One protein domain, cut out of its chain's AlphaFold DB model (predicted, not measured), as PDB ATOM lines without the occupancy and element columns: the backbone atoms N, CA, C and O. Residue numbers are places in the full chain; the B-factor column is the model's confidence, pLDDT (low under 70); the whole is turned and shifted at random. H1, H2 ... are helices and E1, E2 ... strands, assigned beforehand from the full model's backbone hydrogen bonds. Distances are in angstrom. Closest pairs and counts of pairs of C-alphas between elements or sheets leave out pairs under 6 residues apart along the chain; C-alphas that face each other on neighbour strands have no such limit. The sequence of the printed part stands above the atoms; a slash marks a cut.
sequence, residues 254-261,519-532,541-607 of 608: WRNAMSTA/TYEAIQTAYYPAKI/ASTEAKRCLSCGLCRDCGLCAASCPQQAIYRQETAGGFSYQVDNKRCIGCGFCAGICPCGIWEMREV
ATOM      1  N   TRP A 254     149.351 154.494 202.556       95.69
ATOM      2  CA  TRP A 254     149.007 155.256 201.364       95.69
ATOM      3  C   TRP A 254     149.365 154.432 200.122       95.69
ATOM      4  O   TRP A 254     150.535 154.191 199.834       95.69
ATOM      5  N   ARG A 255     148.350 153.945 199.411       94.50
ATOM      6  CA  ARG A 255     148.434 153.002 198.282       94.50
ATOM      7  C   ARG A 255     147.979 153.667 196.981       94.50
ATOM      8  O   ARG A 255     147.241 153.091 196.186       94.50
ATOM      9  N   ASN A 256     148.410 154.908 196.777       95.19
ATOM     10  CA  ASN A 256     148.075 155.684 195.588       95.19
ATOM     11  C   ASN A 256     148.534 154.980 194.304       95.19
ATOM     12  O   ASN A 256     149.691 154.581 194.208       95.19
ATOM     13  N   ALA A 257     147.629 154.841 193.331       93.19
ATOM     14  CA  ALA A 257     147.867 154.186 192.045       93.19
ATOM     15  C   ALA A 257     148.380 152.729 192.126       93.19
ATOM     16  O   ALA A 257     148.815 152.183 191.112       93.19
ATOM     17  N   MET A 258     148.287 152.068 193.289       94.12
ATOM     18  CA  MET A 258     148.618 150.640 193.446       94.12
ATOM     19  C   MET A 258     147.521 149.714 192.906       94.12
ATOM     20  O   MET A 258     147.775 148.531 192.690       94.12
ATOM     21  N   SER A 259     146.329 150.261 192.669       95.00
ATOM     22  CA  SER A 259     145.186 149.588 192.058       95.00
ATOM     23  C   SER A 259     144.771 150.323 190.787       95.00
ATOM     24  O   SER A 259     144.922 151.544 190.695       95.00
ATOM     25  N   THR A 260     144.225 149.603 189.811       96.31
ATOM     26  CA  THR A 260     143.604 150.214 188.631       96.31
ATOM     27  C   THR A 260     142.210 150.733 188.970       96.31
ATOM     28  O   THR A 260     141.491 150.154 189.788       96.31
ATOM     29  N   ALA A 261     141.794 151.826 188.325       97.50
ATOM     30  CA  ALA A 261     140.393 152.227 188.349       97.50
ATOM     31  C   ALA A 261     139.539 151.206 187.572       97.50
ATOM     32  O   ALA A 261     140.020 150.652 186.580       97.50
ATOM     33  N   THR A 519     137.783 148.147 194.284       95.62
ATOM     34  CA  THR A 519     136.359 147.819 194.417       95.62
ATOM     35  C   THR A 519     135.503 149.082 194.501       95.62
ATOM     36  O   THR A 519     136.001 150.181 194.756       95.62
ATOM     37  N   TYR A 520     134.198 148.951 194.262       95.75
ATOM     38  CA  TYR A 520     133.302 150.111 194.283       95.75
ATOM     39  C   TYR A 520     133.083 150.610 195.714       95.75
ATOM     40  O   TYR A 520     132.986 151.815 195.928       95.75
ATOM     41  N   GLU A 521     133.081 149.702 196.687       94.00
ATOM     42  CA  GLU A 521     132.880 149.968 198.115       94.00
ATOM     43  C   GLU A 521     134.026 150.790 198.715       94.00
ATOM     44  O   GLU A 521     133.830 151.530 199.676       94.00
ATOM     45  N   ALA A 522     135.225 150.697 198.130       93.81
ATOM     46  CA  ALA A 522     136.369 151.501 198.545       93.81
ATOM     47  C   ALA A 522     136.222 152.990 198.172       93.81
ATOM     48  O   ALA A 522     136.962 153.830 198.688       93.81
ATOM     49  N   ILE A 523     135.292 153.343 197.275       96.00
ATOM     50  CA  ILE A 523     135.088 154.713 196.796       96.00
ATOM     51  C   ILE A 523     133.942 155.375 197.562       96.00
ATOM     52  O   ILE A 523     132.786 154.978 197.447       96.00
ATOM     53  N   GLN A 524     134.243 156.456 198.284       94.38
ATOM     54  CA  GLN A 524     133.231 157.216 199.022       94.38
ATOM     55  C   GLN A 524     132.478 158.166 198.080       94.38
ATOM     56  O   GLN A 524     132.877 159.310 197.847       94.38
ATOM     57  N   THR A 525     131.373 157.690 197.514       92.88
ATOM     58  CA  THR A 525     130.561 158.439 196.542       92.88
ATOM     59  C   THR A 525     129.878 159.674 197.133       92.88
ATOM     60  O   THR A 525     129.626 160.625 196.400       92.88
ATOM     61  N   ALA A 526     129.665 159.715 198.454       91.62
ATOM     62  CA  ALA A 526     129.030 160.833 199.160       91.62
ATOM     63  C   ALA A 526     129.762 162.183 199.005       91.62
ATOM     64  O   ALA A 526     129.144 163.236 199.130       91.62
ATOM     65  N   TYR A 527     131.060 162.174 198.681       92.06
ATOM     66  CA  TYR A 527     131.838 163.397 198.424       92.06
ATOM     67  C   TYR A 527     131.565 164.031 197.056       92.06
ATOM     68  O   TYR A 527     132.129 165.082 196.740       92.06
ATOM     69  N   TYR A 528     130.761 163.387 196.210       92.00
ATOM     70  CA  TYR A 528     130.602 163.766 194.816       92.00
ATOM     71  C   TYR A 528     129.155 164.151 194.523       92.00
ATOM     72  O   TYR A 528     128.271 163.299 194.605       92.00
ATOM     73  N   PRO A 529     128.893 165.408 194.125       89.38
ATOM     74  CA  PRO A 529     127.541 165.833 193.809       89.38
ATOM     75  C   PRO A 529     127.040 165.124 192.549       89.38
ATOM     76  O   PRO A 529     127.778 164.990 191.562       89.38
ATOM     77  N   ALA A 530     125.774 164.706 192.576       85.25
ATOM     78  CA  ALA A 530     125.072 164.232 191.393       85.25
ATOM     79  C   ALA A 530     124.878 165.377 190.389       85.25
ATOM     80  O   ALA A 530     124.690 166.537 190.761       85.25
ATOM     81  N   LYS A 531     124.934 165.060 189.097       76.25
ATOM     82  CA  LYS A 531     124.652 166.001 188.016       76.25
ATOM     83  C   LYS A 531     123.163 166.359 188.059       76.25
ATOM     84  O   LYS A 531     122.319 165.528 187.742       76.25
ATOM     85  N   ILE A 532     122.861 167.596 188.455       60.25
ATOM     86  CA  ILE A 532     121.485 168.119 188.540       60.25
ATOM     87  C   ILE A 532     120.928 168.414 187.136       60.25
ATOM     88  O   ILE A 532     119.735 168.267 186.888       60.25
ATOM     89  N   ALA A 541     135.403 168.248 178.184       89.31
ATOM     90  CA  ALA A 541     136.382 167.388 178.846       89.31
ATOM     91  C   ALA A 541     136.733 167.884 180.257       89.31
ATOM     92  O   ALA A 541     136.793 167.084 181.192       89.31
ATOM     93  N   SER A 542     136.879 169.200 180.442       88.12
ATOM     94  CA  SER A 542     137.123 169.813 181.753       88.12
ATOM     95  C   SER A 542     135.959 169.596 182.725       88.12
ATOM     96  O   SER A 542     136.171 169.367 183.919       88.12
ATOM     97  N   THR A 543     134.717 169.629 182.233       89.94
ATOM     98  CA  THR A 543     133.526 169.371 183.057       89.94
ATOM     99  C   THR A 543     133.457 167.905 183.480       89.94
ATOM    100  O   THR A 543     133.249 167.610 184.659       89.94
ATOM    101  N   GLU A 544     133.724 166.972 182.565       91.94
ATOM    102  CA  GLU A 544     133.802 165.543 182.895       91.94
ATOM    103  C   GLU A 544     134.957 165.229 183.863       91.94
ATOM    104  O   GLU A 544     134.800 164.434 184.791       91.94
ATOM    105  N   ALA A 545     136.096 165.915 183.739       93.56
ATOM    106  CA  ALA A 545     137.231 165.766 184.651       93.56
ATOM    107  C   ALA A 545     136.901 166.149 186.104       93.56
ATOM    108  O   ALA A 545     137.385 165.508 187.049       93.56
ATOM    109  N   LYS A 546     136.036 167.156 186.296       92.12
ATOM    110  CA  LYS A 546     135.499 167.541 187.613       92.12
ATOM    111  C   LYS A 546     134.529 166.496 188.177       92.12
ATOM    112  O   LYS A 546     134.461 166.336 189.393       92.12
ATOM    113  N   ARG A 547     133.824 165.750 187.316       93.88
ATOM    114  CA  ARG A 547     132.938 164.640 187.715       93.88
ATOM    115  C   ARG A 547     133.696 163.353 188.054       93.88
ATOM    116  O   ARG A 547     133.161 162.499 188.762       93.88
ATOM    117  N   CYS A 548     134.918 163.183 187.558       95.75
ATOM    118  CA  CYS A 548     135.689 161.962 187.775       95.75
ATOM    119  C   CYS A 548     135.980 161.695 189.264       95.75
ATOM    120  O   CYS A 548     136.535 162.543 189.964       95.75
ATOM    121  N   LEU A 549     135.671 160.472 189.721       96.56
ATOM    122  CA  LEU A 549     135.865 160.038 191.114       96.56
ATOM    123  C   LEU A 549     137.334 159.738 191.474       96.56
ATOM    124  O   LEU A 549     137.658 159.541 192.638       96.56
ATOM    125  N   SER A 550     138.239 159.718 190.488       96.69
ATOM    126  CA  SER A 550     139.661 159.378 190.680       96.69
ATOM    127  C   SER A 550     139.856 158.058 191.446       96.69
ATOM    128  O   SER A 550     140.625 157.991 192.396       96.69
ATOM    129  N   CYS A 551     139.110 157.011 191.077       97.44
ATOM    130  CA  CYS A 551     139.148 155.723 191.771       97.44
ATOM    131  C   CYS A 551     140.585 155.180 191.822       97.44
ATOM    132  O   CYS A 551     141.199 154.998 190.774       97.44
ATOM    133  N   GLY A 552     141.123 154.939 193.020       96.06
ATOM    134  CA  GLY A 552     142.493 154.447 193.202       96.06
ATOM    135  C   GLY A 552     143.602 155.482 192.961       96.06
ATOM    136  O   GLY A 552     144.776 155.135 193.075       96.06
ATOM    137  N   LEU A 553     143.267 156.747 192.678       96.25
ATOM    138  CA  LEU A 553     144.225 157.825 192.413       96.25
ATOM    139  C   LEU A 553     143.966 159.044 193.315       96.25
ATOM    140  O   LEU A 553     142.865 159.588 193.376       96.25
ATOM    141  N   CYS A 554     145.001 159.505 194.011       95.25
ATOM    142  CA  CYS A 554     144.923 160.608 194.957       95.25
ATOM    143  C   CYS A 554     144.606 161.934 194.262       95.25
ATOM    144  O   CYS A 554     145.250 162.312 193.287       95.25
ATOM    145  N   ARG A 555     143.644 162.675 194.819       93.75
ATOM    146  CA  ARG A 555     143.266 164.024 194.366       93.75
ATOM    147  C   ARG A 555     144.006 165.156 195.075       93.75
ATOM    148  O   ARG A 555     143.681 166.308 194.825       93.75
ATOM    149  N   ASP A 556     144.916 164.825 195.985       94.62
ATOM    150  CA  ASP A 556     145.620 165.787 196.838       94.62
ATOM    151  C   ASP A 556     144.698 166.733 197.635       94.62
ATOM    152  O   ASP A 556     144.985 167.906 197.833       94.62
ATOM    153  N   CYS A 557     143.539 166.243 198.087       94.12
ATOM    154  CA  CYS A 557     142.534 167.086 198.743       94.12
ATOM    155  C   CYS A 557     142.830 167.417 200.218       94.12
ATOM    156  O   CYS A 557     142.028 168.100 200.849       94.12
ATOM    157  N   GLY A 558     143.898 166.876 200.813       95.88
ATOM    158  CA  GLY A 558     144.276 167.131 202.210       95.88
ATOM    159  C   GLY A 558     143.363 166.534 203.294       95.88
ATOM    160  O   GLY A 558     143.761 166.516 204.457       95.88
ATOM    161  N   LEU A 559     142.191 165.980 202.952       96.31
ATOM    162  CA  LEU A 559     141.200 165.486 203.927       96.31
ATOM    163  C   LEU A 559     141.786 164.494 204.943       96.31
ATOM    164  O   LEU A 559     141.525 164.597 206.135       96.31
ATOM    165  N   CYS A 560     142.625 163.557 204.495       96.62
ATOM    166  CA  CYS A 560     143.238 162.571 205.387       96.62
ATOM    167  C   CYS A 560     144.201 163.180 206.423       96.62
ATOM    168  O   CYS A 560     144.277 162.668 207.538       96.62
ATOM    169  N   ALA A 561     144.900 164.265 206.077       97.19
ATOM    170  CA  ALA A 561     145.759 164.996 207.004       97.19
ATOM    171  C   ALA A 561     144.915 165.845 207.967       97.19
ATOM    172  O   ALA A 561     145.108 165.772 209.178       97.19
ATOM    173  N   ALA A 562     143.929 166.574 207.433       96.56
ATOM    174  CA  ALA A 562     143.053 167.452 208.207       96.56
ATOM    175  C   ALA A 562     142.175 166.696 209.219       96.56
ATOM    176  O   ALA A 562     141.999 167.152 210.345       96.56
ATOM    177  N   SER A 563     141.645 165.527 208.851       95.88
ATOM    178  CA  SER A 563     140.798 164.708 209.730       95.88
ATOM    179  C   SER A 563     141.587 163.799 210.677       95.88
ATOM    180  O   SER A 563     140.979 163.038 211.430       95.88
ATOM    181  N   CYS A 564     142.925 163.815 210.645       96.75
ATOM    182  CA  CYS A 564     143.732 162.964 211.513       96.75
ATOM    183  C   CYS A 564     143.736 163.513 212.953       96.75
ATOM    184  O   CYS A 564     144.368 164.544 213.197       96.75
ATOM    185  N   PRO A 565     143.142 162.815 213.942       94.75
ATOM    186  CA  PRO A 565     143.036 163.338 215.308       94.75
ATOM    187  C   PRO A 565     144.395 163.506 216.002       94.75
ATOM    188  O   PRO A 565     144.518 164.278 216.941       94.75
ATOM    189  N   GLN A 566     145.414 162.777 215.539       95.56
ATOM    190  CA  GLN A 566     146.769 162.796 216.098       95.56
ATOM    191  C   GLN A 566     147.754 163.612 215.254       95.56
ATOM    192  O   GLN A 566     148.953 163.580 215.524       95.56
ATOM    193  N   GLN A 567     147.279 164.275 214.187       96.44
ATOM    194  CA  GLN A 567     148.130 164.982 213.218       96.44
ATOM    195  C   GLN A 567     149.321 164.123 212.753       96.44
ATOM    196  O   GLN A 567     150.461 164.576 212.651       96.44
ATOM    197  N   ALA A 568     149.050 162.835 212.536       96.94
ATOM    198  CA  ALA A 568     150.054 161.844 212.175       96.94
ATOM    199  C   ALA A 568     150.255 161.736 210.660       96.94
ATOM    200  O   ALA A 568     151.154 161.030 210.229       96.94
ATOM    201  N   ILE A 569     149.417 162.382 209.846       97.75
ATOM    202  CA  ILE A 569     149.494 162.316 208.386       97.75
ATOM    203  C   ILE A 569     149.936 163.668 207.848       97.75
ATOM    204  O   ILE A 569     149.334 164.689 208.174       97.75
ATOM    205  N   TYR A 570     150.952 163.662 206.991       96.94
ATOM    206  CA  TYR A 570     151.475 164.864 206.353       96.94
ATOM    207  C   TYR A 570     151.805 164.608 204.885       96.94
ATOM    208  O   TYR A 570     152.105 163.487 204.473       96.94
ATOM    209  N   ARG A 571     151.715 165.669 204.086       96.81
ATOM    210  CA  ARG A 571     152.049 165.657 202.663       96.81
ATOM    211  C   ARG A 571     153.549 165.901 202.490       96.81
ATOM    212  O   ARG A 571     154.108 166.768 203.153       96.81
ATOM    213  N   GLN A 572     154.183 165.160 201.591       96.25
ATOM    214  CA  GLN A 572     155.597 165.273 201.255       96.25
ATOM    215  C   GLN A 572     155.759 165.399 199.738       96.25
ATOM    216  O   GLN A 572     155.229 164.575 198.991       96.25
ATOM    217  N   GLU A 573     156.509 166.409 199.296       95.25
ATOM    218  CA  GLU A 573     156.911 166.542 197.893       95.25
ATOM    219  C   GLU A 573     157.924 165.457 197.513       95.25
ATOM    220  O   GLU A 573     158.782 165.059 198.304       95.25
ATOM    221  N   THR A 574     157.822 164.972 196.285       91.75
ATOM    222  CA  THR A 574     158.664 163.919 195.713       91.75
ATOM    223  C   THR A 574     159.074 164.316 194.297       91.75
ATOM    224  O   THR A 574     158.444 165.169 193.680       91.75
ATOM    225  N   ALA A 575     160.092 163.663 193.734       83.81
ATOM    226  CA  ALA A 575     160.551 163.962 192.373       83.81
ATOM    227  C   ALA A 575     159.458 163.798 191.289       83.81
ATOM    228  O   ALA A 575     159.573 164.385 190.219       83.81
ATOM    229  N   GLY A 576     158.398 163.021 191.560       76.62
ATOM    230  CA  GLY A 576     157.291 162.749 190.634       76.62
ATOM    231  C   GLY A 576     155.939 163.347 191.042       76.62
ATOM    232  O   GLY A 576     154.909 162.861 190.579       76.62
ATOM    233  N   GLY A 577     155.913 164.338 191.938       88.19
ATOM    234  CA  GLY A 577     154.683 164.917 192.490       88.19
ATOM    235  C   GLY A 577     154.690 164.847 194.011       88.19
ATOM    236  O   GLY A 577     155.629 165.311 194.641       88.19
ATOM    237  N   PHE A 578     153.701 164.206 194.629       93.94
ATOM    238  CA  PHE A 578     153.555 164.191 196.087       93.94
ATOM    239  C   PHE A 578     153.219 162.803 196.640       93.94
ATOM    240  O   PHE A 578     152.711 161.929 195.936       93.94
ATOM    241  N   SER A 579     153.448 162.624 197.941       95.44
ATOM    242  CA  SER A 579     152.989 161.471 198.716       95.44
ATOM    243  C   SER A 579     152.438 161.898 200.071       95.44
ATOM    244  O   SER A 579     152.799 162.953 200.589       95.44
ATOM    245  N   TYR A 580     151.560 161.084 200.656       96.62
ATOM    246  CA  TYR A 580     151.150 161.261 202.048       96.62
ATOM    247  C   TYR A 580     151.848 160.220 202.915       96.62
ATOM    248  O   TYR A 580     151.769 159.021 202.647       96.62
ATOM    249  N   GLN A 581     152.517 160.696 203.959       96.75
ATOM    250  CA  GLN A 581     153.271 159.884 204.905       96.75
ATOM    251  C   GLN A 581     152.545 159.790 206.244       96.75
ATOM    252  O   GLN A 581     151.712 160.635 206.575       96.75
ATOM    253  N   VAL A 582     152.877 158.750 207.012       96.62
ATOM    254  CA  VAL A 582     152.309 158.480 208.336       96.62
ATOM    255  C   VAL A 582     153.428 158.475 209.376       96.62
ATOM    256  O   VAL A 582     154.323 157.634 209.330       96.62
ATOM    257  N   ASP A 583     153.357 159.374 210.355       96.38
ATOM    258  CA  ASP A 583     154.211 159.343 211.540       96.38
ATOM    259  C   ASP A 583     153.780 158.193 212.460       96.38
ATOM    260  O   ASP A 583     152.752 158.238 213.146       96.38
ATOM    261  N   ASN A 584     154.607 157.149 212.502       93.19
ATOM    262  CA  ASN A 584     154.353 155.956 213.298       93.19
ATOM    263  C   ASN A 584     154.345 156.196 214.810       93.19
ATOM    264  O   ASN A 584     153.726 155.408 215.528       93.19
ATOM    265  N   LYS A 585     154.990 157.260 215.297       92.75
ATOM    266  CA  LYS A 585     155.014 157.593 216.728       92.75
ATOM    267  C   LYS A 585     153.695 158.211 217.187       92.75
ATOM    268  O   LYS A 585     153.323 158.037 218.343       92.75
ATOM    269  N   ARG A 586     152.980 158.885 216.280       94.62
ATOM    270  CA  ARG A 586     151.698 159.559 216.548       94.62
ATOM    271  C   ARG A 586     150.485 158.747 216.104       94.62
ATOM    272  O   ARG A 586     149.410 158.870 216.678       94.62
ATOM    273  N   CYS A 587     150.622 157.932 215.062       95.69
ATOM    274  CA  CYS A 587     149.496 157.203 214.495       95.69
ATOM    275  C   CYS A 587     148.994 156.095 215.432       95.69
ATOM    276  O   CYS A 587     149.720 155.142 215.727       95.69
ATOM    277  N   ILE A 588     147.716 156.197 215.804       94.75
ATOM    278  CA  ILE A 588     147.001 155.254 216.679       94.75
ATOM    279  C   ILE A 588     146.207 154.178 215.919       94.75
ATOM    280  O   ILE A 588     145.451 153.423 216.517       94.75
ATOM    281  N   GLY A 589     146.293 154.134 214.583       94.56
ATOM    282  CA  GLY A 589     145.624 153.092 213.790       94.56
ATOM    283  C   GLY A 589     144.094 153.186 213.689       94.56
ATOM    284  O   GLY A 589     143.457 152.219 213.299       94.56
ATOM    285  N   CYS A 590     143.493 154.334 214.010       93.75
ATOM    286  CA  CYS A 590     142.031 154.527 214.062       93.75
ATOM    287  C   CYS A 590     141.271 154.404 212.723       93.75
ATOM    288  O   CYS A 590     140.051 154.295 212.731       93.75
ATOM    289  N   GLY A 591     141.949 154.481 211.573       95.00
ATOM    290  CA  GLY A 591     141.323 154.304 210.255       95.00
ATOM    291  C   GLY A 591     140.559 155.501 209.673       95.00
ATOM    292  O   GLY A 591     140.078 155.399 208.546       95.00
ATOM    293  N   PHE A 592     140.502 156.660 210.345       95.69
ATOM    294  CA  PHE A 592     139.817 157.853 209.808       95.69
ATOM    295  C   PHE A 592     140.310 158.271 208.419       95.69
ATOM    296  O   PHE A 592     139.508 158.654 207.574       95.69
ATOM    297  N   CYS A 593     141.612 158.155 208.148       96.19
ATOM    298  CA  CYS A 593     142.172 158.467 206.835       96.19
ATOM    299  C   CYS A 593     141.634 157.565 205.718       96.19
ATOM    300  O   CYS A 593     141.470 158.044 204.600       96.19
ATOM    301  N   ALA A 594     141.337 156.296 206.020       95.75
ATOM    302  CA  ALA A 594     140.703 155.371 205.089       95.75
ATOM    303  C   ALA A 594     139.216 155.690 204.917       95.75
ATOM    304  O   ALA A 594     138.757 155.816 203.785       95.75
ATOM    305  N   GLY A 595     138.495 155.924 206.018       94.50
ATOM    306  CA  GLY A 595     137.065 156.245 205.976       94.50
ATOM    307  C   GLY A 595     136.741 157.568 205.274       94.50
ATOM    308  O   GLY A 595     135.758 157.650 204.547       94.50
ATOM    309  N   ILE A 596     137.581 158.595 205.441       95.44
ATOM    310  CA  ILE A 596     137.369 159.925 204.842       95.44
ATOM    311  C   ILE A 596     137.865 160.013 203.390       95.44
ATOM    312  O   ILE A 596     137.692 161.037 202.729       95.44
ATOM    313  N   CYS A 597     138.563 158.991 202.889       96.88
ATOM    314  CA  CYS A 597     139.212 159.073 201.590       96.88
ATOM    315  C   CYS A 597     138.196 158.937 200.446       96.88
ATOM    316  O   CYS A 597     137.663 157.847 200.238       96.88
ATOM    317  N   PRO A 598     138.010 159.960 199.594       96.19
ATOM    318  CA  PRO A 598     137.042 159.882 198.504       96.19
ATOM    319  C   PRO A 598     137.484 158.977 197.347       96.19
ATOM    320  O   PRO A 598     136.702 158.727 196.436       96.19
ATOM    321  N   CYS A 599     138.739 158.518 197.348       97.00
ATOM    322  CA  CYS A 599     139.360 157.797 196.234       97.00
ATOM    323  C   CYS A 599     139.762 156.356 196.584       97.00
ATOM    324  O   CYS A 599     140.244 155.647 195.703       97.00
ATOM    325  N   GLY A 600     139.610 155.942 197.847       95.38
ATOM    326  CA  GLY A 600     139.942 154.588 198.303       95.38
ATOM    327  C   GLY A 600     141.436 154.236 198.285       95.38
ATOM    328  O   GLY A 600     141.791 153.074 198.138       95.38
ATOM    329  N   ILE A 601     142.330 155.225 198.403       95.81
ATOM    330  CA  ILE A 601     143.793 155.019 198.317       95.81
ATOM    331  C   ILE A 601     144.459 154.663 199.653       95.81
ATOM    332  O   ILE A 601     145.668 154.466 199.692       95.81
ATOM    333  N   TRP A 602     143.717 154.655 200.759       96.38
ATOM    334  CA  TRP A 602     144.243 154.319 202.081       96.38
ATOM    335  C   TRP A 602     143.815 152.904 202.453       96.38
ATOM    336  O   TRP A 602     142.625 152.611 202.523       96.38
ATOM    337  N   GLU A 603     144.793 152.046 202.716       94.31
ATOM    338  CA  GLU A 603     144.592 150.655 203.122       94.31
ATOM    339  C   GLU A 603     144.917 150.505 204.610       94.31
ATOM    340  O   GLU A 603     145.991 150.920 205.048       94.31
ATOM    341  N   MET A 604     144.009 149.911 205.388       94.56
ATOM    342  CA  MET A 604     144.273 149.551 206.784       94.56
ATOM    343  C   MET A 604     144.827 148.133 206.841       94.56
ATOM    344  O   MET A 604     144.166 147.189 206.415       94.56
ATOM    345  N   ARG A 605     146.035 147.978 207.381       93.19
ATOM    346  CA  ARG A 605     146.707 146.684 207.518       93.19
ATOM    347  C   ARG A 605     146.904 146.353 208.989       93.19
ATOM    348  O   ARG A 605     147.316 147.218 209.752       93.19
ATOM    349  N   GLU A 606     146.683 145.104 209.383       88.44
ATOM    350  CA  GLU A 606     147.077 144.647 210.719       88.44
ATOM    351  C   GLU A 606     148.604 144.665 210.887       88.44
ATOM    352  O   GLU A 606     149.363 144.243 210.000       88.44
ATOM    353  N   VAL A 607     149.048 145.194 212.025       83.12
ATOM    354  CA  VAL A 607     150.455 145.146 212.427       83.12
ATOM    355  C   VAL A 607     150.716 143.728 212.932       83.12
ATOM    356  O   VAL A 607     150.002 143.256 213.812       83.12
TER     357      VAL A 607
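What this domain is: This is residues 254 to 261, 519 to 532 and 541 to 607 of the 608 residues of the protein "FAD-dependent oxidoreductase" of Desulfobacterales bacterium (UniProt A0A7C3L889). Little regular structure is here: a loop-rich body in which two short helices, H2 and H3, touch near the middle, with the E1 and E2 hairpin to one side and H1 far out. The printed part has 89 residues, 32 in named elements, mixed helices and strands, ordered H1 H2 E1 E2 H3 E3. It is compact, radius of gyration of the C-alphas 13.7 A, spanning 44 by 30 by 23 A.

How they stand to each other: Start at H1, residues 541 to 547, apart from H2, residues 559 to 562. E1, residues 569 to 574, and E2, residues 577 to 582, form an antiparallel hairpin; find N 572 and O 579 within hydrogen-bond range, 2.8 A. H3, residues 592 to 595, touches H2, closest C-alphas Cys 560 and Cys 593, 4.5 A. E3, residues 602 to 606, pairs with no named strand. Every O i to N i+4 pair in H1 is within hydrogen-bond range; H2 and H3 are too short for one.

Where its parts are: Find C-alpha 541 at (136.382, 167.388, 178.846), where H1 begins, 9.9 A long. E1 measures 15.7 A, E2 17.3 A; E3, 13.3 A, ends at C-alpha 606, (147.077, 144.647, 210.719).

The domain as a whole: Residues 262 to 518 and 533 to 540 are not printed, C-alpha gaps 8.5 A and 17.8 A. The H1 to H2 link is long. Residue 532 is under 70 in pLDDT.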